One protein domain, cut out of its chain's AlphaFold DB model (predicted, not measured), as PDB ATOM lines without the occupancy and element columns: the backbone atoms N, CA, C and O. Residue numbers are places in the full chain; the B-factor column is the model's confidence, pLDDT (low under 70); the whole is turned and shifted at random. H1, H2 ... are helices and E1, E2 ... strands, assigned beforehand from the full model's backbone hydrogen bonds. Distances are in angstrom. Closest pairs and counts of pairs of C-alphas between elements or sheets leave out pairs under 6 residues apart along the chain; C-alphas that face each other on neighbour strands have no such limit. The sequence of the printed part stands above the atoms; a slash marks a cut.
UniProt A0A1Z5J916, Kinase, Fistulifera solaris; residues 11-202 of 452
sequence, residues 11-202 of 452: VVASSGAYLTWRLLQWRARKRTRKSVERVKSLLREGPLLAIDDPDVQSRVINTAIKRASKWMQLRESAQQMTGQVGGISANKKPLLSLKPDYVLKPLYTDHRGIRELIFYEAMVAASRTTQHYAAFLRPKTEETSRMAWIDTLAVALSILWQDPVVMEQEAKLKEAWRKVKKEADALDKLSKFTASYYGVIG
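Overview. This is residues 11 to 202 of the 452 residues of the protein "Kinase" of Fistulifera solaris (UniProt A0A1Z5J916). Two long helices, H1 and H6, run side by side the same way over part of their length, with H5 crossing H1 about its middle, at residues 24 to 32, and a head of H2, H3 and E3 beyond the last residues of H1. Residues 11 to 20 of H1 stick out at one tip; the small hairpin E1-E2 lies toward the opposite tip. The printed part has 192 residues, in order H1 H2 E1 E2 H3 H4 H5 H6 E3, mostly helix, with E1 and E2 an antiparallel sheet. It is loose, with a radius of gyration of the C-alphas of 23.6 A, spanning 87 by 28 by 28 A.

Along the chain. H1, residues 11 to 44, begins at C-alpha 11 (-24.132, 34.969, -76.165) and is 48.7 A long. H2 is residues 54 to 68, E1 96 to 98, E2 102 to 106, H3 111 to 126, 22.2 A, H4 130 to 137 and H5 148 to 160. H6, residues 164 to 191, is 40.9 A long. E3, residues 197 to 201, ends at C-alpha 201 (19.028, 1.420, -30.575).

Arrangement. H1 touches H6 with residues 28 to 43 alone, at a shallow tilt of 22 degrees; the closest C-alphas, Val 36 and Leu 173, are 4.9 A apart. H5 touches H1, about perpendicular at 77 degrees, closest at the C-alphas of Ala 28 and Val 155, 4.6 A. H3 touches H6 at 73 degrees, about perpendicular, closest at the C-alphas of Ala 126 and Ala 184, 4.7 A. H3 and H4 form a helical hairpin; their closest C-alphas, Ala 125 and Tyr 133, are 4.7 A apart. H2 touches H3 at a steep tilt of 62 degrees, with the C-alphas of Val 60 and Ile 118 closest, 6.6 A. E3 pairs with no named strand; its closest C-alpha to H2 is Gly 199, 4.2 A from that of Ala 68. In the hairpin E1-E2, N 98 and O 102 are within hydrogen-bond range at 2.8 A. Every O i to N i+4 pair is within range in H2 to H6, and 28 of 30 in H1.

Size, cuts and confidence. The C-alphas of Val 11 and Thr 82 are farthest apart, 87.6 A. The printed part has no cut; the link H2 to E1 is long, 27 residues. Mean pLDDT of the printed part is 86.2, under 70 at residues 11 to 15, 72 to 76, 88, 90 and 140 to 147.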
ATOM      1  N   VAL A  11     -25.563  34.747 -75.867       48.72
ATOM      2  CA  VAL A  11     -24.132  34.969 -76.165       48.72
ATOM      3  C   VAL A  11     -23.310  35.245 -74.898       48.72
ATOM      4  O   VAL A  11     -22.177  34.781 -74.779       48.72
ATOM      5  N   VAL A  12     -23.864  35.951 -73.910       49.75
ATOM      6  CA  VAL A  12     -23.197  36.180 -72.615       49.75
ATOM      7  C   VAL A  12     -23.211  34.910 -71.757       49.75
ATOM      8  O   VAL A  12     -22.199  34.586 -71.138       49.75
ATOM      9  N   ALA A  13     -24.302  34.135 -71.772       51.62
ATOM     10  CA  ALA A  13     -24.378  32.838 -71.101       51.62
ATOM     11  C   ALA A  13     -23.428  31.807 -71.735       51.62
ATOM     12  O   ALA A  13     -22.762  31.072 -71.008       51.62
ATOM     13  N   SER A  14     -23.289  31.792 -73.066       59.28
ATOM     14  CA  SER A  14     -22.328  30.924 -73.757       59.28
ATOM     15  C   SER A  14     -20.878  31.373 -73.545       59.28
ATOM     16  O   SER A  14     -20.009  30.524 -73.370       59.28
ATOM     17  N   SER A  15     -20.613  32.680 -73.442       67.31
ATOM     18  CA  SER A  15     -19.285  33.222 -73.104       67.31
ATOM     19  C   SER A  15     -18.889  32.934 -71.651       67.31
ATOM     20  O   SER A  15     -17.749  32.556 -71.386       67.31
ATOM     21  N   GLY A  16     -19.828  33.048 -70.707       72.50
ATOM     22  CA  GLY A  16     -19.624  32.684 -69.302       72.50
ATOM     23  C   GLY A  16     -19.428  31.177 -69.114       72.50
ATOM     24  O   GLY A  16     -18.504  30.758 -68.414       72.50
ATOM     25  N   ALA A  17     -20.228  30.352 -69.795       77.38
ATOM     26  CA  ALA A  17     -20.065  28.896 -69.822       77.38
ATOM     27  C   ALA A  17     -18.728  28.484 -70.458       77.38
ATOM     28  O   ALA A  17     -18.022  27.622 -69.940       77.38
ATOM     29  N   TYR A  18     -18.322  29.146 -71.543       80.06
ATOM     30  CA  TYR A  18     -17.032  28.908 -72.181       80.06
ATOM     31  C   TYR A  18     -15.854  29.312 -71.284       80.06
ATOM     32  O   TYR A  18     -14.901  28.547 -71.146       80.06
ATOM     33  N   LEU A  19     -15.912  30.478 -70.632       83.94
ATOM     34  CA  LEU A  19     -14.862  30.941 -69.719       83.94
ATOM     35  C   LEU A  19     -14.747  30.039 -68.484       83.94
ATOM     36  O   LEU A  19     -13.642  29.668 -68.093       83.94
ATOM     37  N   THR A  20     -15.877  29.644 -67.895       83.56
ATOM     38  CA  THR A  20     -15.899  28.699 -66.766       83.56
ATOM     39  C   THR A  20     -15.370  27.327 -67.175       83.56
ATOM     40  O   THR A  20     -14.548  26.760 -66.455       83.56
ATOM     41  N   TRP A  21     -15.730  26.828 -68.361       82.75
ATOM     42  CA  TRP A  21     -15.164  25.602 -68.922       82.75
ATOM     43  C   TRP A  21     -13.649  25.702 -69.147       82.75
ATOM     44  O   TRP A  21     -12.900  24.829 -68.709       82.75
ATOM     45  N   ARG A  22     -13.158  26.794 -69.749       86.38
ATOM     46  CA  ARG A  22     -11.717  27.042 -69.938       86.38
ATOM     47  C   ARG A  22     -10.966  27.113 -68.610       86.38
ATOM     48  O   ARG A  22      -9.865  26.571 -68.505       86.38
ATOM     49  N   LEU A  23     -11.562  27.732 -67.592       88.00
ATOM     50  CA  LEU A  23     -10.998  27.788 -66.246       88.00
ATOM     51  C   LEU A  23     -10.925  26.390 -65.613       88.00
ATOM     52  O   LEU A  23      -9.896  26.039 -65.035       88.00
ATOM     53  N   LEU A  24     -11.976  25.573 -65.749       86.75
ATOM     54  CA  LEU A  24     -11.991  24.186 -65.275       86.75
ATOM     55  C   LEU A  24     -10.933  23.334 -65.987       86.75
ATOM     56  O   LEU A  24     -10.152  22.666 -65.312       86.75
ATOM     57  N   GLN A  25     -10.826  23.422 -67.317       87.31
ATOM     58  CA  GLN A  25      -9.777  22.741 -68.085       87.31
ATOM     59  C   GLN A  25      -8.376  23.164 -67.627       87.31
ATOM     60  O   GLN A  25      -7.506  22.320 -67.407       87.31
ATOM     61  N   TRP A  26      -8.143  24.467 -67.440       90.00
ATOM     62  CA  TRP A  26      -6.868  24.975 -66.935       90.00
ATOM     63  C   TRP A  26      -6.541  24.417 -65.543       90.00
ATOM     64  O   TRP A  26      -5.428  23.931 -65.329       90.00
ATOM     65  N   ARG A  27      -7.509  24.410 -64.614       89.62
ATOM     66  CA  ARG A  27      -7.337  23.829 -63.269       89.62
ATOM     67  C   ARG A  27      -7.031  22.336 -63.333       89.62
ATOM     68  O   ARG A  27      -6.086  21.889 -62.685       89.62
ATOM     69  N   ALA A  28      -7.779  21.584 -64.141       88.50
ATOM     70  CA  ALA A  28      -7.587  20.150 -64.321       88.50
ATOM     71  C   ALA A  28      -6.180  19.836 -64.839       88.50
ATOM     72  O   ALA A  28      -5.443  19.086 -64.200       88.50
ATOM     73  N   ARG A  29      -5.761  20.487 -65.935       91.25
ATOM     74  CA  ARG A  29      -4.424  20.327 -66.530       91.25
ATOM     75  C   ARG A  29      -3.309  20.723 -65.562       91.25
ATOM     76  O   ARG A  29      -2.303  20.021 -65.452       91.25
ATOM     77  N   LYS A  30      -3.475  21.825 -64.822       89.12
ATOM     78  CA  LYS A  30      -2.509  22.266 -63.802       89.12
ATOM     79  C   LYS A  30      -2.376  21.232 -62.682       89.12
ATOM     80  O   LYS A  30      -1.258  20.905 -62.281       89.12
ATOM     81  N   ARG A  31      -3.496  20.693 -62.191       87.69
ATOM     82  CA  ARG A  31      -3.503  19.683 -61.126       87.69
ATOM     83  C   ARG A  31      -2.900  18.358 -61.576       87.69
ATOM     84  O   ARG A  31      -2.103  17.791 -60.827       87.69
ATOM     85  N   THR A  32      -3.248  17.855 -62.760       86.31
ATOM     86  CA  THR A  32      -2.680  16.593 -63.260       86.31
ATOM     87  C   THR A  32      -1.186  16.727 -63.509       86.31
ATOM     88  O   THR A  32      -0.433  15.889 -63.022       86.31
ATOM     89  N   ARG A  33      -0.726  17.834 -64.111       88.75
ATOM     90  CA  ARG A  33       0.710  18.129 -64.258       88.75
ATOM     91  C   ARG A  33       1.435  18.160 -62.908       88.75
ATOM     92  O   ARG A  33       2.470  17.515 -62.762       88.75
ATOM     93  N   LYS A  34       0.883  18.856 -61.903       87.62
ATOM     94  CA  LYS A  34       1.461  18.889 -60.545       87.62
ATOM     95  C   LYS A  34       1.500  17.493 -59.912       87.62
ATOM     96  O   LYS A  34       2.471  17.157 -59.247       87.62
ATOM     97  N   SER A  35       0.476  16.671 -60.143       86.62
ATOM     98  CA  SER A  35       0.412  15.292 -59.634       86.62
ATOM     99  C   SER A  35       1.465  14.391 -60.284       86.62
ATOM    100  O   SER A  35       2.104  13.610 -59.588       86.62
ATOM    101  N   VAL A  36       1.681  14.524 -61.598       87.25
ATOM    102  CA  VAL A  36       2.744  13.809 -62.321       87.25
ATOM    103  C   VAL A  36       4.111  14.183 -61.762       87.25
ATOM    104  O   VAL A  36       4.877  13.293 -61.400       87.25
ATOM    105  N   GLU A  37       4.414  15.480 -61.651       88.00
ATOM    106  CA  GLU A  37       5.717  15.919 -61.139       88.00
ATOM    107  C   GLU A  37       5.942  15.519 -59.683       88.00
ATOM    108  O   GLU A  37       7.033  15.065 -59.354       88.00
ATOM    109  N   ARG A  38       4.901  15.559 -58.846       86.25
ATOM    110  CA  ARG A  38       4.957  15.055 -57.469       86.25
ATOM    111  C   ARG A  38       5.347  13.581 -57.399       86.25
ATOM    112  O   ARG A  38       6.152  13.202 -56.564       86.25
ATOM    113  N   VAL A  39       4.762  12.722 -58.235       86.31
ATOM    114  CA  VAL A  39       5.082  11.283 -58.199       86.31
ATOM    115  C   VAL A  39       6.470  11.022 -58.772       86.31
ATOM    116  O   VAL A  39       7.198  10.183 -58.250       86.31
ATOM    117  N   LYS A  40       6.868  11.762 -59.813       86.75
ATOM    118  CA  LYS A  40       8.228  11.681 -60.354       86.75
ATOM    119  C   LYS A  40       9.280  12.142 -59.344       86.75
ATOM    120  O   LYS A  40      10.339  11.524 -59.280       86.75
ATOM    121  N   SER A  41       9.004  13.183 -58.555       86.56
ATOM    122  CA  SER A  41       9.955  13.669 -57.550       86.56
ATOM    123  C   SER A  41      10.188  12.660 -56.426       86.56
ATOM    124  O   SER A  41      11.308  12.585 -55.943       86.56
ATOM    125  N   LEU A  42       9.229  11.779 -56.096       85.94
ATOM    126  CA  LEU A  42       9.434  10.705 -55.101       85.94
ATOM    127  C   LEU A  42      10.672   9.840 -55.393       85.94
ATOM    128  O   LEU A  42      11.373   9.406 -54.477       85.94
ATOM    129  N   LEU A  43      10.939   9.564 -56.672       84.44
ATOM    130  CA  LEU A  43      12.090   8.756 -57.076       84.44
ATOM    131  C   LEU A  43      13.378   9.575 -57.209       84.44
ATOM    132  O   LEU A  43      14.440   8.999 -57.021       84.44
ATOM    133  N   ARG A  44      13.286  10.887 -57.469       81.75
ATOM    134  CA  ARG A  44      14.439  11.792 -57.653       81.75
ATOM    135  C   ARG A  44      14.952  12.418 -56.354       81.75
ATOM    136  O   ARG A  44      16.142  12.632 -56.202       81.75
ATOM    137  N   GLU A  45      14.047  12.710 -55.432       78.56
ATOM    138  CA  GLU A  45      14.298  13.471 -54.197       78.56
ATOM    139  C   GLU A  45      13.987  12.631 -52.946       78.56
ATOM    140  O   GLU A  45      14.011  13.122 -51.822       78.56
ATOM    141  N   GLY A  46      13.647  11.351 -53.124       77.38
ATOM    142  CA  GLY A  46      13.307  10.470 -52.014       77.38
ATOM    143  C   GLY A  46      14.506  10.162 -51.101       77.38
ATOM    144  O   GLY A  46      15.658  10.298 -51.523       77.38
ATOM    145  N   PRO A  47      14.262   9.636 -49.883       78.50
ATOM    146  CA  PRO A  47      15.302   9.346 -48.893       78.50
ATOM    147  C   PRO A  47      16.476   8.501 -49.395       78.50
ATOM    148  O   PRO A  47      17.597   8.675 -48.944       78.50
ATOM    149  N   LEU A  48      16.239   7.594 -50.348       86.19
ATOM    150  CA  LEU A  48      17.286   6.738 -50.919       86.19
ATOM    151  C   LEU A  48      18.342   7.507 -51.740       86.19
ATOM    152  O   LEU A  48      19.424   6.969 -51.986       86.19
ATOM    153  N   LEU A  49      18.041   8.745 -52.149       82.75
ATOM    154  CA  LEU A  49      18.958   9.643 -52.858       82.75
ATOM    155  C   LEU A  49      19.376  10.839 -51.994       82.75
ATOM    156  O   LEU A  49      20.557  11.169 -51.967       82.75
ATOM    157  N   ALA A  50      18.444  11.432 -51.245       84.50
ATOM    158  CA  ALA A  50      18.671  12.615 -50.412       84.50
ATOM    159  C   ALA A  50      19.248  12.267 -49.024       84.50
ATOM    160  O   ALA A  50      18.701  12.657 -47.995       84.50
ATOM    161  N   ILE A  51      20.338  11.495 -48.982       86.62
ATOM    162  CA  ILE A  51      20.935  11.054 -47.709       86.62
ATOM    163  C   ILE A  51      21.570  12.202 -46.907       86.62
ATOM    164  O   ILE A  51      21.687  12.097 -45.688       86.62
ATOM    165  N   ASP A  52      21.961  13.284 -47.584       88.38
ATOM    166  CA  ASP A  52      22.606  14.461 -46.996       88.38
ATOM    167  C   ASP A  52      21.588  15.488 -46.461       88.38
ATOM    168  O   ASP A  52      21.978  16.449 -45.809       88.38
ATOM    169  N   ASP A  53      20.286  15.297 -46.720       89.75
ATOM    170  CA  ASP A  53      19.224  16.204 -46.268       89.75
ATOM    171  C   ASP A  53      18.922  15.989 -44.764       89.75
ATOM    172  O   ASP A  53      18.423  14.918 -44.388       89.75
ATOM    173  N   PRO A  54      19.156  16.989 -43.887       90.44
ATOM    174  CA  PRO A  54      18.918  16.863 -42.447       90.44
ATOM    175  C   PRO A  54      17.461  16.547 -42.078       90.44
ATOM    176  O   PRO A  54      17.203  15.855 -41.089       90.44
ATOM    177  N   ASP A  55      16.485  17.010 -42.864       88.94
ATOM    178  CA  ASP A  55      15.070  16.706 -42.629       88.94
ATOM    179  C   ASP A  55      14.766  15.231 -42.928       88.94
ATOM    180  O   ASP A  55      14.001  14.579 -42.202       88.94
ATOM    181  N   VAL A  56      15.386  14.679 -43.980       89.25
ATOM    182  CA  VAL A  56      15.311  13.247 -44.302       89.25
ATOM    183  C   VAL A  56      15.963  12.428 -43.195       89.25
ATOM    184  O   VAL A  56      15.324  11.500 -42.687       89.25
ATOM    185  N   GLN A  57      17.184  12.790 -42.793       92.62
ATOM    186  CA  GLN A  57      17.933  12.129 -41.721       92.62
ATOM    187  C   GLN A  57      17.110  12.086 -40.432       92.62
ATOM    188  O   GLN A  57      16.813  11.007 -39.914       92.62
ATOM    189  N   SER A  58      16.641  13.249 -39.974       93.38
ATOM    190  CA  SER A  58      15.838  13.387 -38.760       93.38
ATOM    191  C   SER A  58      14.587  12.515 -38.790       93.38
ATOM    192  O   SER A  58      14.302  11.777 -37.840       93.38
ATOM    193  N   ARG A  59      13.843  12.531 -39.900       92.12
ATOM    194  CA  ARG A  59      12.631  11.719 -40.045       92.12
ATOM    195  C   ARG A  59      12.927  10.222 -39.987       92.12
ATOM    196  O   ARG A  59      12.201   9.491 -39.308       92.12
ATOM    197  N   VAL A  60      13.946   9.759 -40.710       94.50
ATOM    198  CA  VAL A  60      14.285   8.332 -40.798       94.50
ATOM    199  C   VAL A  60      14.806   7.824 -39.456       94.50
ATOM    200  O   VAL A  60      14.293   6.826 -38.952       94.50
ATOM    201  N   ILE A  61      15.740   8.545 -38.834       95.69
ATOM    202  CA  ILE A  61      16.336   8.177 -37.542       95.69
ATOM    203  C   ILE A  61      15.266   8.111 -36.451       95.69
ATOM    204  O   ILE A  61      15.137   7.095 -35.769       95.69
ATOM    205  N   ASN A  62      14.425   9.141 -36.326       95.25
ATOM    206  CA  ASN A  62      13.361   9.140 -35.320       95.25
ATOM    207  C   ASN A  62      12.332   8.017 -35.562       95.25
ATOM    208  O   ASN A  62      11.821   7.425 -34.607       95.25
ATOM    209  N   THR A  63      12.048   7.679 -36.825       94.94
ATOM    210  CA  THR A  63      11.173   6.544 -37.174       94.94
ATOM    211  C   THR A  63      11.790   5.214 -36.743       94.94
ATOM    212  O   THR A  63      11.101   4.395 -36.130       94.94
ATOM    213  N   ALA A  64      13.084   5.023 -36.999       96.50
ATOM    214  CA  ALA A  64      13.818   3.816 -36.645       96.50
ATOM    215  C   ALA A  64      13.946   3.610 -35.128       96.50
ATOM    216  O   ALA A  64      13.770   2.493 -34.639       96.50
ATOM    217  N   ILE A  65      14.177   4.683 -34.368       95.12
ATOM    218  CA  ILE A  65      14.210   4.651 -32.896       95.12
ATOM    219  C   ILE A  65      12.832   4.260 -32.346       95.12
ATOM    220  O   ILE A  65      12.701   3.335 -31.541       95.12
ATOM    221  N   LYS A  66      11.767   4.908 -32.840       94.25
ATOM    222  CA  LYS A  66      10.381   4.583 -32.465       94.25
ATOM    223  C   LYS A  66       9.989   3.153 -32.847       94.25
ATOM    224  O   LYS A  66       9.119   2.552 -32.219       94.25
ATOM    225  N   ARG A  67      10.583   2.597 -33.903       93.88
ATOM    226  CA  ARG A  67      10.373   1.199 -34.289       93.88
ATOM    227  C   ARG A  67      11.000   0.254 -33.273       93.88
ATOM    228  O   ARG A  67      10.307  -0.653 -32.813       93.88
ATOM    229  N   ALA A  68      12.252   0.506 -32.898       93.12
ATOM    230  CA  ALA A  68      12.976  -0.327 -31.948       93.12
ATOM    231  C   ALA A  68      12.343  -0.323 -30.557       93.12
ATOM    232  O   ALA A  68      12.332  -1.360 -29.901       93.12
ATOM    233  N   SER A  69      11.738   0.790 -30.125       89.06
ATOM    234  CA  SER A  69      11.106   0.888 -28.800       89.06
ATOM    235  C   SER A  69      10.026  -0.173 -28.545       89.06
ATOM    236  O   SER A  69       9.752  -0.497 -27.396       89.06
ATOM    237  N   LYS A  70       9.426  -0.744 -29.599       87.44
ATOM    238  CA  LYS A  70       8.455  -1.849 -29.493       87.44
ATOM    239  C   LYS A  70       9.082  -3.174 -29.062       87.44
ATOM    240  O   LYS A  70       8.377  -4.037 -28.556       87.44
ATOM    241  N   TRP A  71      10.382  -3.318 -29.289       81.19
ATOM    242  CA  TRP A  71      11.167  -4.519 -29.026       81.19
ATOM    243  C   TRP A  71      12.027  -4.377 -27.766       81.19
ATOM    244  O   TRP A  71      12.512  -5.372 -27.247       81.19
ATOM    245  N   MET A  72      12.181  -3.160 -27.228       67.38
ATOM    246  CA  MET A  72      13.061  -2.848 -26.091       67.38
ATOM    247  C   MET A  72      12.497  -3.222 -24.705       67.38
ATOM    248  O   MET A  72      12.779  -2.547 -23.720       67.38
ATOM    249  N   GLN A  73      11.769  -4.334 -24.578       63.78
ATOM    250  CA  GLN A  73      11.548  -4.968 -23.260       63.78
ATOM    251  C   GLN A  73      12.784  -5.768 -22.788       63.78
ATOM    252  O   GLN A  73      12.696  -6.617 -21.903       63.78
ATOM    253  N   LEU A  74      13.941  -5.513 -23.401       60.31
ATOM    254  CA  LEU A  74      15.166  -6.289 -23.270       60.31
ATOM    255  C   LEU A  74      15.893  -5.861 -21.992       60.31
ATOM    256  O   LEU A  74      16.442  -4.767 -21.912       60.31
ATOM    257  N   ARG A  75      15.848  -6.724 -20.972       55.53
ATOM    258  CA  ARG A  75      16.545  -6.530 -19.687       55.53
ATOM    259  C   ARG A  75      17.978  -7.064 -19.690       55.53
ATOM    260  O   ARG A  75      18.690  -6.880 -18.708       55.53
ATOM    261  N   GLU A  76      18.386  -7.751 -20.752       67.62
ATOM    262  CA  GLU A  76      19.678  -8.429 -20.819       67.62
ATOM    263  C   GLU A  76      20.738  -7.567 -21.514       67.62
ATOM    264  O   GLU A  76      20.459  -6.861 -22.483       67.62
ATOM    265  N   SER A  77      21.968  -7.620 -21.003       81.44
ATOM    266  CA  SER A  77      23.118  -6.914 -21.568       81.44
ATOM    267  C   SER A  77      23.596  -7.587 -22.855       81.44
ATOM    268  O   SER A  77      23.778  -8.806 -22.881       81.44
ATOM    269  N   ALA A  78      23.865  -6.794 -23.892       87.94
ATOM    270  CA  ALA A  78      24.470  -7.291 -25.122       87.94
ATOM    271  C   ALA A  78      25.902  -7.799 -24.874       87.94
ATOM    272  O   ALA A  78      26.655  -7.208 -24.099       87.94
ATOM    273  N   GLN A  79      26.277  -8.882 -25.548       89.44
ATOM    274  CA  GLN A  79      27.600  -9.503 -25.464       89.44
ATOM    275  C   GLN A  79      28.272  -9.484 -26.834       89.44
ATOM    276  O   GLN A  79      27.593  -9.446 -27.855       89.44
ATOM    277  N   GLN A  80      29.601  -9.527 -26.894       88.56
ATOM    278  CA  GLN A  80      30.291  -9.640 -28.178       88.56
ATOM    279  C   GLN A  80      29.912 -10.953 -28.881       88.56
ATOM    280  O   GLN A  80      29.895 -12.014 -28.263       88.56
ATOM    281  N   MET A  81      29.609 -10.891 -30.180       87.19
ATOM    282  CA  MET A  81      29.173 -12.064 -30.938       87.19
ATOM    283  C   MET A  81      30.319 -13.075 -31.127       87.19
ATOM    284  O   MET A  81      31.259 -12.841 -31.894       87.19
ATOM    285  N   THR A  82      30.214 -14.238 -30.479       77.06
ATOM    286  CA  THR A  82      31.162 -15.365 -30.551       77.06
ATOM    287  C   THR A  82      30.948 -16.180 -31.834       77.06
ATOM    288  O   THR A  82      30.455 -17.305 -31.818       77.06
ATOM    289  N   GLY A  83      31.228 -15.584 -32.991       78.56
ATOM    290  CA  GLY A  83      31.017 -16.253 -34.282       78.56
ATOM    291  C   GLY A  83      30.897 -15.335 -35.489       78.56
ATOM    292  O   GLY A  83      30.542 -15.801 -36.571       78.56
ATOM    293  N   GLN A  84      31.184 -14.042 -35.320       86.50
ATOM    294  CA  GLN A  84      31.226 -13.098 -36.426       86.50
ATOM    295  C   GLN A  84      32.211 -13.583 -37.502       86.50
ATOM    296  O   GLN A  84      33.379 -13.854 -37.229       86.50
ATOM    297  N   VAL A  85      31.744 -13.651 -38.746       84.12
ATOM    298  CA  VAL A  85      32.595 -13.852 -39.921       84.12
ATOM    299  C   VAL A  85      32.639 -12.567 -40.726       84.12
ATOM    300  O   VAL A  85      31.638 -11.859 -40.833       84.12
ATOM    301  N   GLY A  86      33.809 -12.243 -41.273       78.31
ATOM    302  CA  GLY A  86      33.992 -10.985 -41.987       78.31
ATOM    303  C   GLY A  86      33.863  -9.756 -41.075       78.31
ATOM    304  O   GLY A  86      33.477  -9.809 -39.908       78.31
ATOM    305  N   GLY A  87      34.287  -8.600 -41.578       72.00
ATOM    306  CA  GLY A  87      34.150  -7.335 -40.844       72.00
ATOM    307  C   GLY A  87      35.002  -7.181 -39.572       72.00
ATOM    308  O   GLY A  87      35.067  -6.064 -39.071       72.00
ATOM    309  N   ILE A  88      35.701  -8.220 -39.102       69.75
ATOM    310  CA  ILE A  88      36.595  -8.162 -37.937       69.75
ATOM    311  C   ILE A  88      37.869  -7.383 -38.289       69.75
ATOM    312  O   ILE A  88      38.563  -7.664 -39.272       69.75
ATOM    313  N   SER A  89      38.166  -6.360 -37.492       71.12
ATOM    314  CA  SER A  89      39.395  -5.570 -37.544       71.12
ATOM    315  C   SER A  89      39.566  -4.852 -36.211       71.12
ATOM    316  O   SER A  89      38.566  -4.431 -35.641       71.12
ATOM    317  N   ALA A  90      40.808  -4.653 -35.759       62.94
ATOM    318  CA  ALA A  90      41.110  -3.908 -34.531       62.94
ATOM    319  C   ALA A  90      40.446  -2.516 -34.481       62.94
ATOM    320  O   ALA A  90      40.080  -2.043 -33.414       62.94
ATOM    321  N   ASN A  91      40.222  -1.897 -35.644       71.94
ATOM    322  CA  ASN A  91      39.664  -0.549 -35.757       71.94
ATOM    323  C   ASN A  91      38.144  -0.534 -36.001       71.94
ATOM    324  O   ASN A  91      37.596   0.492 -36.400       71.94
ATOM    325  N   LYS A  92      37.454  -1.674 -35.867       80.12
ATOM    326  CA  LYS A  92      36.009  -1.781 -36.105       80.12
ATOM    327  C   LYS A  92      35.290  -2.236 -34.847       80.12
ATOM    328  O   LYS A  92      35.694  -3.214 -34.227       80.12
ATOM    329  N   LYS A  93      34.177  -1.567 -34.533       85.00
ATOM    330  CA  LYS A  93      33.264  -2.008 -33.475       85.00
ATOM    331  C   LYS A  93      32.735  -3.415 -33.820       85.00
ATOM    332  O   LYS A  93      32.319  -3.623 -34.967       85.00
ATOM    333  N   PRO A  94      32.792  -4.380 -32.886       88.00
ATOM    334  CA  PRO A  94      32.317  -5.735 -33.136       88.00
ATOM    335  C   PRO A  94      30.789  -5.775 -33.237       88.00
ATOM    336  O   PRO A  94      30.098  -4.888 -32.737       88.00
ATOM    337  N   LEU A  95      30.256  -6.827 -33.862       92.25
ATOM    338  CA  LEU A  95      28.840  -7.157 -33.721       92.25
ATOM    339  C   LEU A  95      28.576  -7.627 -32.289       92.25
ATOM    340  O   LEU A  95      29.369  -8.386 -31.722       92.25
ATOM    341  N   LEU A  96      27.445  -7.212 -31.728       93.44
ATOM    342  CA  LEU A  96      26.994  -7.702 -30.430       93.44
ATOM    343  C   LEU A  96      25.810  -8.645 -30.627       93.44
ATOM    344  O   LEU A  96      24.935  -8.380 -31.446       93.44
ATOM    345  N   SER A  97      25.775  -9.735 -29.875       92.00
ATOM    346  CA  SER A  97      24.605 -10.590 -29.730       92.00
ATOM    347  C   SER A  97      23.767 -10.099 -28.552       92.00
ATOM    348  O   SER A  97      24.293  -9.696 -27.511       92.00
ATOM    349  N   LEU A  98      22.453 -10.108 -28.729       90.81
ATOM    350  CA  LEU A  98      21.481  -9.740 -27.717       90.81
ATOM    351  C   LEU A  98      20.376 -10.793 -27.716       90.81
ATOM    352  O   LEU A  98      19.722 -11.033 -28.727       90.81
ATOM    353  N   LYS A  99      20.168 -11.436 -26.570       86.25
ATOM    354  CA  LYS A  99      19.144 -12.469 -26.420       86.25
ATOM    355  C   LYS A  99      17.728 -11.899 -26.628       86.25
ATOM    356  O   LYS A  99      17.500 -10.720 -26.348       86.25
ATOM    357  N   PRO A 100      16.761 -12.723 -27.068       86.12
ATOM    358  CA  PRO A 100      16.902 -14.149 -27.376       86.12
ATOM    359  C   PRO A 100      17.634 -14.444 -28.696       86.12
ATOM    360  O   PRO A 100      18.393 -15.406 -28.743       86.12
ATOM    361  N   ASP A 101      17.449 -13.633 -29.736       90.56
ATOM    362  CA  ASP A 101      17.923 -13.935 -31.093       90.56
ATOM    363  C   ASP A 101      18.212 -12.678 -31.933       90.56
ATOM    364  O   ASP A 101      17.933 -12.637 -33.134       90.56
ATOM    365  N   TYR A 102      18.779 -11.637 -31.320       93.19
ATOM    366  CA  TYR A 102      19.115 -10.380 -31.987       93.19
ATOM    367  C   TYR A 102      20.622 -10.175 -32.160       93.19
ATOM    368  O   TYR A 102      21.444 -10.597 -31.347       93.19
ATOM    369  N   VAL A 103      20.975  -9.426 -33.201       94.62
ATOM    370  CA  VAL A 103      22.310  -8.872 -33.429       94.62
ATOM    371  C   VAL A 103      22.220  -7.353 -33.452       94.62
ATOM    372  O   VAL A 103      21.382  -6.767 -34.140       94.62
ATOM    373  N   LEU A 104      23.128  -6.714 -32.720       94.94
ATOM    374  CA  LEU A 104      23.374  -5.284 -32.776       94.94
ATOM    375  C   LEU A 104      24.530  -5.037 -33.733       94.94
ATOM    376  O   LEU A 104      25.685  -5.360 -33.444       94.94
ATOM    377  N   LYS A 105      24.207  -4.450 -34.881       95.56
ATOM    378  CA  LYS A 105      25.206  -4.041 -35.859       95.56
ATOM    379  C   LYS A 105      25.509  -2.551 -35.689       95.56
ATOM    380  O   LYS A 105      24.596  -1.753 -35.902       95.56
ATOM    381  N   PRO A 106      26.748  -2.157 -35.346       94.94
ATOM    382  CA  PRO A 106      27.089  -0.752 -35.175       94.94
ATOM    383  C   PRO A 106      26.895  -0.002 -36.494       94.94
ATOM    384  O   PRO A 106      27.306  -0.474 -37.561       94.94
ATOM    385  N   LEU A 107      26.252   1.160 -36.420       94.56
ATOM    386  CA  LEU A 107      26.134   2.066 -37.552       94.56
ATOM    387  C   LEU A 107      27.435   2.850 -37.726       94.56
ATOM    388  O   LEU A 107      28.079   3.248 -36.759       94.56
ATOM    389  N   TYR A 108      27.829   3.070 -38.980       93.06
ATOM    390  CA  TYR A 108      28.904   4.012 -39.280       93.06
ATOM    391  C   TYR A 108      28.389   5.442 -39.088       93.06
ATOM    392  O   TYR A 108      27.255   5.738 -39.455       93.06
ATOM    393  N   THR A 109      29.227   6.328 -38.563       92.81
ATOM    394  CA  THR A 109      28.905   7.756 -38.400       92.81
ATOM    395  C   THR A 109      29.002   8.547 -39.708       92.81
ATOM    396  O   THR A 109      28.587   9.693 -39.765       92.81
ATOM    397  N   ASP A 110      29.513   7.938 -40.781       92.69
ATOM    398  CA  ASP A 110      29.540   8.546 -42.111       92.69
ATOM    399  C   ASP A 110      28.287   8.204 -42.941       92.69
ATOM    400  O   ASP A 110      27.391   7.461 -42.520       92.69
ATOM    401  N   HIS A 111      28.262   8.685 -44.187       91.69
ATOM    402  CA  HIS A 111      27.177   8.470 -45.151       91.69
ATOM    403  C   HIS A 111      26.741   7.002 -45.317       91.69
ATOM    404  O   HIS A 111      25.633   6.740 -45.793       91.69
ATOM    405  N   ARG A 112      27.587   6.019 -44.972       93.44
ATOM    406  CA  ARG A 112      27.259   4.593 -45.105       93.44
ATOM    407  C   ARG A 112      26.253   4.141 -44.060       93.44
ATOM    408  O   ARG A 112      25.405   3.311 -44.379       93.44
ATOM    409  N   GLY A 113      26.335   4.663 -42.834       94.94
ATOM    410  CA  GLY A 113      25.427   4.272 -41.757       94.94
ATOM    411  C   GLY A 113      24.005   4.732 -42.034       94.94
ATOM    412  O   GLY A 113      23.087   3.912 -42.066       94.94
ATOM    413  N   ILE A 114      23.832   6.020 -42.344       95.50
ATOM    414  CA  ILE A 114      22.514   6.558 -42.697       95.50
ATOM    415  C   ILE A 114      21.944   5.891 -43.955       95.50
ATOM    416  O   ILE A 114      20.755   5.583 -44.004       95.50
ATOM    417  N   ARG A 115      22.782   5.582 -44.953       95.75
ATOM    418  CA  ARG A 115      22.357   4.877 -46.168       95.75
ATOM    419  C   ARG A 115      21.865   3.465 -45.869       95.75
ATOM    420  O   ARG A 115      20.826   3.067 -46.393       95.75
ATOM    421  N   GLU A 116      22.578   2.722 -45.022       97.31
ATOM    422  CA  GLU A 116      22.148   1.389 -44.595       97.31
ATOM    423  C   GLU A 116      20.817   1.454 -43.836       97.31
ATOM    424  O   GLU A 116      19.894   0.699 -44.140       97.31
ATOM    425  N   LEU A 117      20.691   2.407 -42.909       97.38
ATOM    426  CA  LEU A 117      19.467   2.647 -42.153       97.38
ATOM    427  C   LEU A 117      18.272   2.965 -43.064       97.38
ATOM    428  O   LEU A 117      17.219   2.334 -42.957       97.38
ATOM    429  N   ILE A 118      18.444   3.917 -43.984       97.00
ATOM    430  CA  ILE A 118      17.423   4.308 -44.961       97.00
ATOM    431  C   ILE A 118      16.997   3.105 -45.803       97.00
ATOM    432  O   ILE A 118      15.808   2.944 -46.065       97.00
ATOM    433  N   PHE A 119      17.939   2.253 -46.213       97.50
ATOM    434  CA  PHE A 119      17.628   1.073 -47.015       97.50
ATOM    435  C   PHE A 119      16.765   0.058 -46.249       97.50
ATOM    436  O   PHE A 119      15.778  -0.444 -46.792       97.50
ATOM    437  N   TYR A 120      17.067  -0.194 -44.971       98.06
ATOM    438  CA  TYR A 120      16.223  -1.039 -44.122       98.06
ATOM    439  C   TYR A 120      14.828  -0.442 -43.891       98.06
ATOM    440  O   TYR A 120      13.828  -1.141 -44.063       98.06
ATOM    441  N   GLU A 121      14.727   0.850 -43.572       97.06
ATOM    442  CA  GLU A 121      13.429   1.524 -43.423       97.06
ATOM    443  C   GLU A 121      12.621   1.524 -44.732       97.06
ATOM    444  O   GLU A 121      11.405   1.312 -44.706       97.06
ATOM    445  N   ALA A 122      13.283   1.661 -45.885       96.31
ATOM    446  CA  ALA A 122      12.653   1.558 -47.197       96.31
ATOM    447  C   ALA A 122      12.057   0.162 -47.440       96.31
ATOM    448  O   ALA A 122      10.913   0.069 -47.888       96.31
ATOM    449  N   MET A 123      12.779  -0.916 -47.095       96.56
ATOM    450  CA  MET A 123      12.249  -2.286 -47.171       96.56
ATOM    451  C   MET A 123      11.015  -2.469 -46.281       96.56
ATOM    452  O   MET A 123      10.022  -3.045 -46.721       96.56
ATOM    453  N   VAL A 124      11.025  -1.930 -45.057       95.94
ATOM    454  CA  VAL A 124       9.858  -2.030 -44.164       95.94
ATOM    455  C   VAL A 124       8.676  -1.187 -44.647       95.94
ATOM    456  O   VAL A 124       7.520  -1.573 -44.470       95.94
ATOM    457  N   ALA A 125       8.925  -0.022 -45.245       94.81
ATOM    458  CA  ALA A 125       7.866   0.781 -45.845       94.81
ATOM    459  C   ALA A 125       7.244   0.070 -47.063       94.81
ATOM    460  O   ALA A 125       6.021   0.100 -47.230       94.81
ATOM    461  N   ALA A 126       8.079  -0.591 -47.870       94.94
ATOM    462  CA  ALA A 126       7.685  -1.344 -49.055       94.94
ATOM    463  C   ALA A 126       6.863  -2.600 -48.740       94.94
ATOM    464  O   ALA A 126       5.850  -2.823 -49.400       94.94
ATOM    465  N   SER A 127       7.219  -3.351 -47.692       92.38
ATOM    466  CA  SER A 127       6.521  -4.596 -47.331       92.38
ATOM    467  C   SER A 127       5.089  -4.409 -46.829       92.38
ATOM    468  O   SER A 127       4.323  -5.365 -46.730       92.38
ATOM    469  N   ARG A 128       4.694  -3.170 -46.511       89.31
ATOM    470  CA  ARG A 128       3.316  -2.850 -46.122       89.31
ATOM    471  C   ARG A 128       2.418  -2.685 -47.335       89.31
ATOM    472  O   ARG A 128       1.477  -3.442 -47.517       89.31
ATOM    473  N   THR A 129       2.657  -1.629 -48.110       88.00
ATOM    474  CA  THR A 129       1.890  -1.283 -49.318       88.00
ATOM    475  C   THR A 129       2.684  -0.278 -50.153       88.00
ATOM    476  O   THR A 129       3.475   0.504 -49.612       88.00
ATOM    477  N   THR A 130       2.362  -0.164 -51.442       87.31
ATOM    478  CA  THR A 130       2.904   0.901 -52.299       87.31
ATOM    479  C   THR A 130       2.582   2.307 -51.771       87.31
ATOM    480  O   THR A 130       3.403   3.210 -51.911       87.31
ATOM    481  N   GLN A 131       1.424   2.524 -51.131       86.19
ATOM    482  CA  GLN A 131       1.076   3.833 -50.558       86.19
ATOM    483  C   GLN A 131       1.967   4.203 -49.368       86.19
ATOM    484  O   GLN A 131       2.368   5.360 -49.250       86.19
ATOM    485  N   HIS A 132       2.293   3.239 -48.504       89.62
ATOM    486  CA  HIS A 132       3.207   3.451 -47.380       89.62
ATOM    487  C   HIS A 132       4.622   3.755 -47.869       89.62
ATOM    488  O   HIS A 132       5.253   4.687 -47.376       89.62
ATOM    489  N   TYR A 133       5.084   3.027 -48.882       92.81
ATOM    490  CA  TYR A 133       6.357   3.312 -49.528       92.81
ATOM    491  C   TYR A 133       6.384   4.706 -50.169       92.81
ATOM    492  O   TYR A 133       7.297   5.491 -49.929       92.81
ATOM    493  N   ALA A 134       5.334   5.084 -50.901       87.81
ATOM    494  CA  ALA A 134       5.223   6.428 -51.455       87.81
ATOM    495  C   ALA A 134       5.201   7.506 -50.360       87.81
ATOM    496  O   ALA A 134       5.790   8.565 -50.546       87.81
ATOM    497  N   ALA A 135       4.556   7.252 -49.217       88.25
ATOM    498  CA  ALA A 135       4.571   8.162 -48.074       88.25
ATOM    499  C   ALA A 135       5.972   8.299 -47.454       88.25
ATOM    500  O   ALA A 135       6.362   9.409 -47.103       88.25
ATOM    501  N   PHE A 136       6.741   7.208 -47.381       89.56
ATOM    502  CA  PHE A 136       8.151   7.236 -46.984       89.56
ATOM    503  C   PHE A 136       8.990   8.110 -47.932       89.56
ATOM    504  O   PHE A 136       9.805   8.907 -47.474       89.56
ATOM    505  N   LEU A 137       8.735   8.038 -49.243       88.50
ATOM    506  CA  LEU A 137       9.450   8.842 -50.236       88.50
ATOM    507  C   LEU A 137       9.076  10.334 -50.255       88.50
ATOM    508  O   LEU A 137       9.829  11.127 -50.810       88.50
ATOM    509  N   ARG A 138       7.930  10.738 -49.690       84.62
ATOM    510  CA  ARG A 138       7.443  12.125 -49.806       84.62
ATOM    511  C   ARG A 138       8.370  13.125 -49.103       84.62
ATOM    512  O   ARG A 138       8.719  12.873 -47.947       84.62
ATOM    513  N   PRO A 139       8.695  14.272 -49.727       70.38
ATOM    514  CA  PRO A 139       9.301  15.406 -49.036       70.38
ATOM    515  C   PRO A 139       8.286  16.094 -48.105       70.38
ATOM    516  O   PRO A 139       7.070  15.974 -48.277       70.38
ATOM    517  N   LYS A 140       8.785  16.797 -47.084       61.19
ATOM    518  CA  LYS A 140       7.998  17.354 -45.964       61.19
ATOM    519  C   LYS A 140       7.173  18.601 -46.338       61.19
ATOM    520  O   LYS A 140       6.246  18.952 -45.618       61.19
ATOM    521  N   THR A 141       7.476  19.252 -47.461       58.16
ATOM    522  CA  THR A 141       7.028  20.614 -47.815       58.16
ATOM    523  C   THR A 141       5.670  20.721 -48.524       58.16
ATOM    524  O   THR A 141       5.347  21.771 -49.078       58.16
ATOM    525  N   GLU A 142       4.828  19.684 -48.532       56.91
ATOM    526  CA  GLU A 142       3.550  19.763 -49.256       56.91
ATOM    527  C   GLU A 142       2.377  20.265 -48.398       56.91
ATOM    528  O   GLU A 142       1.720  19.495 -47.700       56.91
ATOM    529  N   GLU A 143       2.040  21.550 -48.551       51.69
ATOM    530  CA  GLU A 143       0.745  22.100 -48.137       51.69
ATOM    531  C   GLU A 143      -0.415  21.471 -48.930       51.69
ATOM    532  O   GLU A 143      -0.440  21.430 -50.170       51.69
ATOM    533  N   THR A 144      -1.436  21.015 -48.207       54.62
ATOM    534  CA  THR A 144      -2.730  20.622 -48.765       54.62
ATOM    535  C   THR A 144      -3.562  21.868 -49.086       54.62
ATOM    536  O   THR A 144      -3.914  22.660 -48.219       54.62
ATOM    537  N   SER A 145      -3.890  22.056 -50.368       57.03
ATOM    538  CA  SER A 145      -4.642  23.227 -50.843       57.03
ATOM    539  C   SER A 145      -6.104  23.220 -50.362       57.03
ATOM    540  O   SER A 145      -6.805  22.218 -50.518       57.03
ATOM    541  N   ARG A 146      -6.593  24.369 -49.863       54.66
ATOM    542  CA  ARG A 146      -7.959  24.594 -49.329       54.66
ATOM    543  C   ARG A 146      -9.110  24.365 -50.331       54.66
ATOM    544  O   ARG A 146     -10.257  24.278 -49.916       54.66
ATOM    545  N   MET A 147      -8.829  24.228 -51.632       58.50
ATOM    546  CA  MET A 147      -9.833  24.059 -52.707       58.50
ATOM    547  C   MET A 147      -9.735  22.705 -53.439       58.50
ATOM    548  O   MET A 147      -9.986  22.606 -54.641       58.50
ATOM    549  N   ALA A 148      -9.369  21.636 -52.723       73.44
ATOM    550  CA  ALA A 148      -9.115  20.319 -53.310       73.44
ATOM    551  C   ALA A 148     -10.320  19.692 -54.045       73.44
ATOM    552  O   ALA A 148     -10.120  18.941 -54.999       73.44
ATOM    553  N   TRP A 149     -11.560  19.981 -53.640       80.88
ATOM    554  CA  TRP A 149     -12.750  19.377 -54.255       80.88
ATOM    555  C   TRP A 149     -13.052  19.944 -55.652       80.88
ATOM    556  O   TRP A 149     -13.358  19.170 -56.559       80.88
ATOM    557  N   ILE A 150     -12.872  21.258 -55.865       81.62
ATOM    558  CA  ILE A 150     -13.084  21.923 -57.168       81.62
ATOM    559  C   ILE A 150     -12.134  21.343 -58.205       81.62
ATOM    560  O   ILE A 150     -12.537  20.999 -59.312       81.62
ATOM    561  N   ASP A 151     -10.864  21.195 -57.836       83.88
ATOM    562  CA  ASP A 151      -9.881  20.652 -58.758       83.88
ATOM    563  C   ASP A 151     -10.143  19.148 -59.035       83.88
ATOM    564  O   ASP A 151      -9.725  18.643 -60.072       83.88
ATOM    565  N   THR A 152     -10.820  18.415 -58.132       84.00
ATOM    566  CA  THR A 152     -11.169  16.991 -58.339       84.00
ATOM    567  C   THR A 152     -12.313  16.895 -59.337       84.00
ATOM    568  O   THR A 152     -12.230  16.123 -60.290       84.00
ATOM    569  N   LEU A 153     -13.339  17.731 -59.157       84.75
ATOM    570  CA  LEU A 153     -14.444  17.869 -60.098       84.75
ATOM    571  C   LEU A 153     -13.935  18.286 -61.486       84.75
ATOM    572  O   LEU A 153     -14.309  17.678 -62.482       84.75
ATOM    573  N   ALA A 154     -13.019  19.258 -61.553       86.44
ATOM    574  CA  ALA A 154     -12.417  19.705 -62.808       86.44
ATOM    575  C   ALA A 154     -11.703  18.568 -63.558       86.44
ATOM    576  O   ALA A 154     -11.851  18.442 -64.775       86.44
ATOM    577  N   VAL A 155     -10.953  17.716 -62.846       86.06
ATOM    578  CA  VAL A 155     -10.306  16.534 -63.440       86.06
ATOM    579  C   VAL A 155     -11.342  15.509 -63.901       86.06
ATOM    580  O   VAL A 155     -11.239  15.037 -65.028       86.06
ATOM    581  N   ALA A 156     -12.355  15.204 -63.083       86.81
ATOM    582  CA  ALA A 156     -13.396  14.235 -63.430       86.81
ATOM    583  C   ALA A 156     -14.171  14.642 -64.695       86.81
ATOM    584  O   ALA A 156     -14.328  13.832 -65.606       86.81
ATOM    585  N   LEU A 157     -14.578  15.913 -64.790       87.25
ATOM    586  CA  LEU A 157     -15.204  16.458 -65.997       87.25
ATOM    587  C   LEU A 157     -14.227  16.394 -67.184       87.25
ATOM    588  O   LEU A 157     -14.581  15.923 -68.255       87.25
ATOM    589  N   SER A 158     -12.962  16.774 -67.007       88.50
ATOM    590  CA  SER A 158     -11.994  16.716 -68.116       88.50
ATOM    591  C   SER A 158     -11.759  15.292 -68.646       88.50
ATOM    592  O   SER A 158     -11.529  15.132 -69.841       88.50
ATOM    593  N   ILE A 159     -11.851  14.264 -67.792       87.38
ATOM    594  CA  ILE A 159     -11.785  12.849 -68.199       87.38
ATOM    595  C   ILE A 159     -13.063  12.433 -68.938       87.38
ATOM    596  O   ILE A 159     -12.971  11.813 -69.995       87.38
ATOM    597  N   LEU A 160     -14.247  12.801 -68.427       90.38
ATOM    598  CA  LEU A 160     -15.533  12.492 -69.068       90.38
ATOM    599  C   LEU A 160     -15.603  13.039 -70.504       90.38
ATOM    600  O   LEU A 160     -16.120  12.373 -71.396       90.38
ATOM    601  N   TRP A 161     -15.028  14.220 -70.729       88.38
ATOM    602  CA  TRP A 161     -14.934  14.865 -72.043       88.38
ATOM    603  C   TRP A 161     -13.658  14.527 -72.833       88.38
ATOM    604  O   TRP A 161     -13.408  15.151 -73.861       88.38
ATOM    605  N   GLN A 162     -12.852  13.561 -72.377       89.56
ATOM    606  CA  GLN A 162     -11.634  13.095 -73.054       89.56
ATOM    607  C   GLN A 162     -10.650  14.224 -73.426       89.56
ATOM    608  O   GLN A 162     -10.090  14.239 -74.522       89.56
ATOM    609  N   ASP A 163     -10.413  15.186 -72.522       91.62
ATOM    610  CA  ASP A 163      -9.446  16.264 -72.769       91.62
ATOM    611  C   ASP A 163      -8.049  15.670 -73.054       91.62
ATOM    612  O   ASP A 163      -7.475  15.008 -72.181       91.62
ATOM    613  N   PRO A 164      -7.457  15.913 -74.240       90.44
ATOM    614  CA  PRO A 164      -6.268  15.188 -74.688       90.44
ATOM    615  C   PRO A 164      -5.052  15.431 -73.788       90.44
ATOM    616  O   PRO A 164      -4.260  14.519 -73.555       90.44
ATOM    617  N   VAL A 165      -4.925  16.637 -73.222       91.38
ATOM    618  CA  VAL A 165      -3.826  16.967 -72.306       91.38
ATOM    619  C   VAL A 165      -4.011  16.220 -70.991       91.38
ATOM    620  O   VAL A 165      -3.055  15.659 -70.464       91.38
ATOM    621  N   VAL A 166      -5.230  16.190 -70.447       89.44
ATOM    622  CA  VAL A 166      -5.517  15.461 -69.203       89.44
ATOM    623  C   VAL A 166      -5.286  13.958 -69.376       89.44
ATOM    624  O   VAL A 166      -4.643  13.369 -68.509       89.44
ATOM    625  N   MET A 167      -5.699  13.370 -70.503       90.25
ATOM    626  CA  MET A 167      -5.467  11.952 -70.808       90.25
ATOM    627  C   MET A 167      -3.971  11.615 -70.931       90.25
ATOM    628  O   MET A 167      -3.505  10.625 -70.362       90.25
ATOM    629  N   GLU A 168      -3.182  12.460 -71.603       92.88
ATOM    630  CA  GLU A 168      -1.727  12.285 -71.691       92.88
ATOM    631  C   GLU A 168      -1.060  12.375 -70.305       92.88
ATOM    632  O   GLU A 168      -0.193  11.564 -69.961       92.88
ATOM    633  N   GLN A 169      -1.474  13.337 -69.469       89.81
ATOM    634  CA  GLN A 169      -0.962  13.452 -68.100       89.81
ATOM    635  C   GLN A 169      -1.378  12.261 -67.230       89.81
ATOM    636  O   GLN A 169      -0.586  11.818 -66.401       89.81
ATOM    637  N   GLU A 170      -2.577  11.706 -67.417       88.06
ATOM    638  CA  GLU A 170      -3.011  10.492 -66.724       88.06
ATOM    639  C   GLU A 170      -2.133   9.290 -67.102       88.06
ATOM    640  O   GLU A 170      -1.694   8.544 -66.224       88.06
ATOM    641  N   ALA A 171      -1.802   9.126 -68.387       90.00
ATOM    642  CA  ALA A 171      -0.880   8.087 -68.844       90.00
ATOM    643  C   ALA A 171       0.516   8.246 -68.213       90.00
ATOM    644  O   ALA A 171       1.060   7.281 -67.664       90.00
ATOM    645  N   LYS A 172       1.061   9.472 -68.193       91.81
ATOM    646  CA  LYS A 172       2.335   9.796 -67.520       91.81
ATOM    647  C   LYS A 172       2.276   9.534 -66.015       91.81
ATOM    648  O   LYS A 172       3.244   9.045 -65.434       91.81
ATOM    649  N   LEU A 173       1.147   9.837 -65.374       89.00
ATOM    650  CA  LEU A 173       0.930   9.589 -63.951       89.00
ATOM    651  C   LEU A 173       0.920   8.085 -63.653       89.00
ATOM    652  O   LEU A 173       1.593   7.645 -62.720       89.00
ATOM    653  N   LYS A 174       0.207   7.292 -64.465       90.44
ATOM    654  CA  LYS A 174       0.196   5.823 -64.380       90.44
ATOM    655  C   LYS A 174       1.600   5.249 -64.554       90.44
ATOM    656  O   LYS A 174       1.989   4.359 -63.802       90.44
ATOM    657  N   GLU A 175       2.379   5.764 -65.504       91.38
ATOM    658  CA  GLU A 175       3.768   5.343 -65.702       91.38
ATOM    659  C   GLU A 175       4.658   5.680 -64.495       91.38
ATOM    660  O   GLU A 175       5.409   4.822 -64.029       91.38
ATOM    661  N   ALA A 176       4.549   6.893 -63.945       89.25
ATOM    662  CA  ALA A 176       5.313   7.302 -62.768       89.25
ATOM    663  C   ALA A 176       4.992   6.418 -61.548       89.25
ATOM    664  O   ALA A 176       5.901   5.911 -60.891       89.25
ATOM    665  N   TRP A 177       3.707   6.144 -61.297       91.38
ATOM    666  CA  TRP A 177       3.284   5.221 -60.240       91.38
ATOM    667  C   TRP A 177       3.746   3.786 -60.476       91.38
ATOM    668  O   TRP A 177       4.090   3.100 -59.516       91.38
ATOM    669  N   ARG A 178       3.803   3.329 -61.732       93.00
ATOM    670  CA  ARG A 178       4.338   2.004 -62.071       93.00
ATOM    671  C   ARG A 178       5.798   1.865 -61.640       93.00
ATOM    672  O   ARG A 178       6.164   0.806 -61.144       93.00
ATOM    673  N   LYS A 179       6.613   2.918 -61.780       91.00
ATOM    674  CA  LYS A 179       8.018   2.920 -61.330       91.00
ATOM    675  C   LYS A 179       8.122   2.836 -59.806       91.00
ATOM    676  O   LYS A 179       8.840   1.981 -59.302       91.00
ATOM    677  N   VAL A 180       7.335   3.638 -59.080       91.62
ATOM    678  CA  VAL A 180       7.266   3.581 -57.605       91.62
ATOM    679  C   VAL A 180       6.811   2.201 -57.123       91.62
ATOM    680  O   VAL A 180       7.395   1.649 -56.196       91.62
ATOM    681  N   LYS A 181       5.792   1.623 -57.771       94.00
ATOM    682  CA  LYS A 181       5.315   0.271 -57.469       94.00
ATOM    683  C   LYS A 181       6.390  -0.780 -57.742       94.00
ATOM    684  O   LYS A 181       6.617  -1.618 -56.884       94.00
ATOM    685  N   LYS A 182       7.076  -0.708 -58.889       93.44
ATOM    686  CA  LYS A 182       8.169  -1.629 -59.233       93.44
ATOM    687  C   LYS A 182       9.263  -1.612 -58.165       93.44
ATOM    688  O   LYS A 182       9.692  -2.675 -57.738       93.44
ATOM    689  N   GLU A 183       9.684  -0.432 -57.706       94.19
ATOM    690  CA  GLU A 183      10.697  -0.324 -56.651       94.19
ATOM    691  C   GLU A 183      10.200  -0.869 -55.302       94.19
ATOM    692  O   GLU A 183      10.937  -1.589 -54.628       94.19
ATOM    693  N   ALA A 184       8.945  -0.591 -54.928       95.44
ATOM    694  CA  ALA A 184       8.339  -1.157 -53.722       95.44
ATOM    695  C   ALA A 184       8.289  -2.696 -53.780       95.44
ATOM    696  O   ALA A 184       8.745  -3.363 -52.856       95.44
ATOM    697  N   ASP A 185       7.803  -3.262 -54.885       96.19
ATOM    698  CA  ASP A 185       7.719  -4.712 -55.083       96.19
ATOM    699  C   ASP A 185       9.123  -5.352 -55.083       96.19
ATOM    700  O   ASP A 185       9.313  -6.452 -54.556       96.19
ATOM    701  N   ALA A 186      10.129  -4.661 -55.636       96.06
ATOM    702  CA  ALA A 186      11.523  -5.094 -55.591       96.06
ATOM    703  C   ALA A 186      12.041  -5.158 -54.145       96.06
ATOM    704  O   ALA A 186      12.569  -6.190 -53.735       96.06
ATOM    705  N   LEU A 187      11.862  -4.095 -53.357       97.06
ATOM    706  CA  LEU A 187      12.294  -4.042 -51.957       97.06
ATOM    707  C   LEU A 187      11.572  -5.075 -51.080       97.06
ATOM    708  O   LEU A 187      12.218  -5.747 -50.274       97.06
ATOM    709  N   ASP A 188      10.260  -5.250 -51.259       96.44
ATOM    710  CA  ASP A 188       9.483  -6.253 -50.523       96.44
ATOM    711  C   ASP A 188       9.981  -7.674 -50.815       96.44
ATOM    712  O   ASP A 188      10.303  -8.435 -49.899       96.44
ATOM    713  N   LYS A 189      10.151  -8.031 -52.094       97.00
ATOM    714  CA  LYS A 189      10.706  -9.339 -52.470       97.00
ATOM    715  C   LYS A 189      12.133  -9.534 -51.944       97.00
ATOM    716  O   LYS A 189      12.460 -10.643 -51.521       97.00
ATOM    717  N   LEU A 190      12.960  -8.483 -51.959       97.31
ATOM    718  CA  LEU A 190      14.339  -8.529 -51.463       97.31
ATOM    719  C   LEU A 190      14.391  -8.804 -49.959       97.31
ATOM    720  O   LEU A 190      15.267  -9.544 -49.521       97.31
ATOM    721  N   SER A 191      13.435  -8.277 -49.185       96.56
ATOM    722  CA  SER A 191      13.380  -8.442 -47.725       96.56
ATOM    723  C   SER A 191      13.371  -9.914 -47.276       96.56
ATOM    724  O   SER A 191      13.881 -10.257 -46.213       96.56
ATOM    725  N   LYS A 192      12.893 -10.831 -48.128       96.25
ATOM    726  CA  LYS A 192      12.928 -12.285 -47.877       96.25
ATOM    727  C   LYS A 192      14.360 -12.830 -47.809       96.25
ATOM    728  O   LYS A 192      14.628 -13.808 -47.105       96.25
ATOM    729  N   PHE A 193      15.289 -12.170 -48.494       97.75
ATOM    730  CA  PHE A 193      16.714 -12.483 -48.513       97.75
ATOM    731  C   PHE A 193      17.522 -11.639 -47.525       97.75
ATOM    732  O   PHE A 193      18.738 -11.729 -47.552       97.75
ATOM    733  N   THR A 194      16.913 -10.855 -46.634       97.75
ATOM    734  CA  THR A 194      17.639 -10.090 -45.602       97.75
ATOM    735  C   THR A 194      17.282 -10.579 -44.198       97.75
ATOM    736  O   THR A 194      16.365 -11.394 -44.019       97.75
ATOM    737  N   ALA A 195      18.077 -10.184 -43.202       96.44
ATOM    738  CA  ALA A 195      17.719 -10.393 -41.802       96.44
ATOM    739  C   ALA A 195      16.542  -9.482 -41.434       96.44
ATOM    740  O   ALA A 195      16.446  -8.356 -41.931       96.44
ATOM    741  N   SER A 196      15.663  -9.954 -40.550       96.12
ATOM    742  CA  SER A 196      14.571  -9.117 -40.051       96.12
ATOM    743  C   SER A 196      15.144  -7.884 -39.347       96.12
ATOM    744  O   SER A 196      16.111  -7.988 -38.593       96.12
ATOM    745  N   TYR A 197      14.555  -6.720 -39.612       97.25
ATOM    746  CA  TYR A 197      14.995  -5.434 -39.077       97.25
ATOM    747  C   TYR A 197      13.982  -4.872 -38.083       97.25
ATOM    748  O   TYR A 197      12.785  -4.778 -38.376       97.25
ATOM    749  N   TYR A 198      14.479  -4.454 -36.922       96.00
ATOM    750  CA  TYR A 198      13.650  -4.076 -35.781       96.00
ATOM    751  C   TYR A 198      13.785  -2.606 -35.376       96.00
ATOM    752  O   TYR A 198      13.000  -2.146 -34.553       96.00
ATOM    753  N   GLY A 199      14.702  -1.845 -35.975       96.00
ATOM    754  CA  GLY A 199      14.893  -0.418 -35.699       96.00
ATOM    755  C   GLY A 199      16.332  -0.063 -35.322       96.00
ATOM    756  O   GLY A 199      17.261  -0.831 -35.576       96.00
ATOM    757  N   VAL A 200      16.509   1.112 -34.714       95.62
ATOM    758  CA  VAL A 200      17.802   1.596 -34.200       95.62
ATOM    759  C   VAL A 200      17.758   1.734 -32.684       95.62
ATOM    760  O   VAL A 200      16.795   2.268 -32.137       95.62
ATOM    761  N   ILE A 201      18.816   1.271 -32.019       93.75
ATOM    762  CA  ILE A 201      19.028   1.420 -30.575       93.75
ATOM    763  C   ILE A 201      20.339   2.159 -30.290       93.75
ATOM    764  O   ILE A 201      21.131   2.380 -31.201       93.75
ATOM    765  N   GLY A 202      20.563   2.553 -29.033       90.31
ATOM    766  CA  GLY A 202      21.769   3.289 -28.620       90.31
ATOM    767  C   GLY A 202      21.764   4.781 -28.983       90.31
ATOM    768  O   GLY A 202      22.677   5.509 -28.618       90.31
TER     769      GLY A 202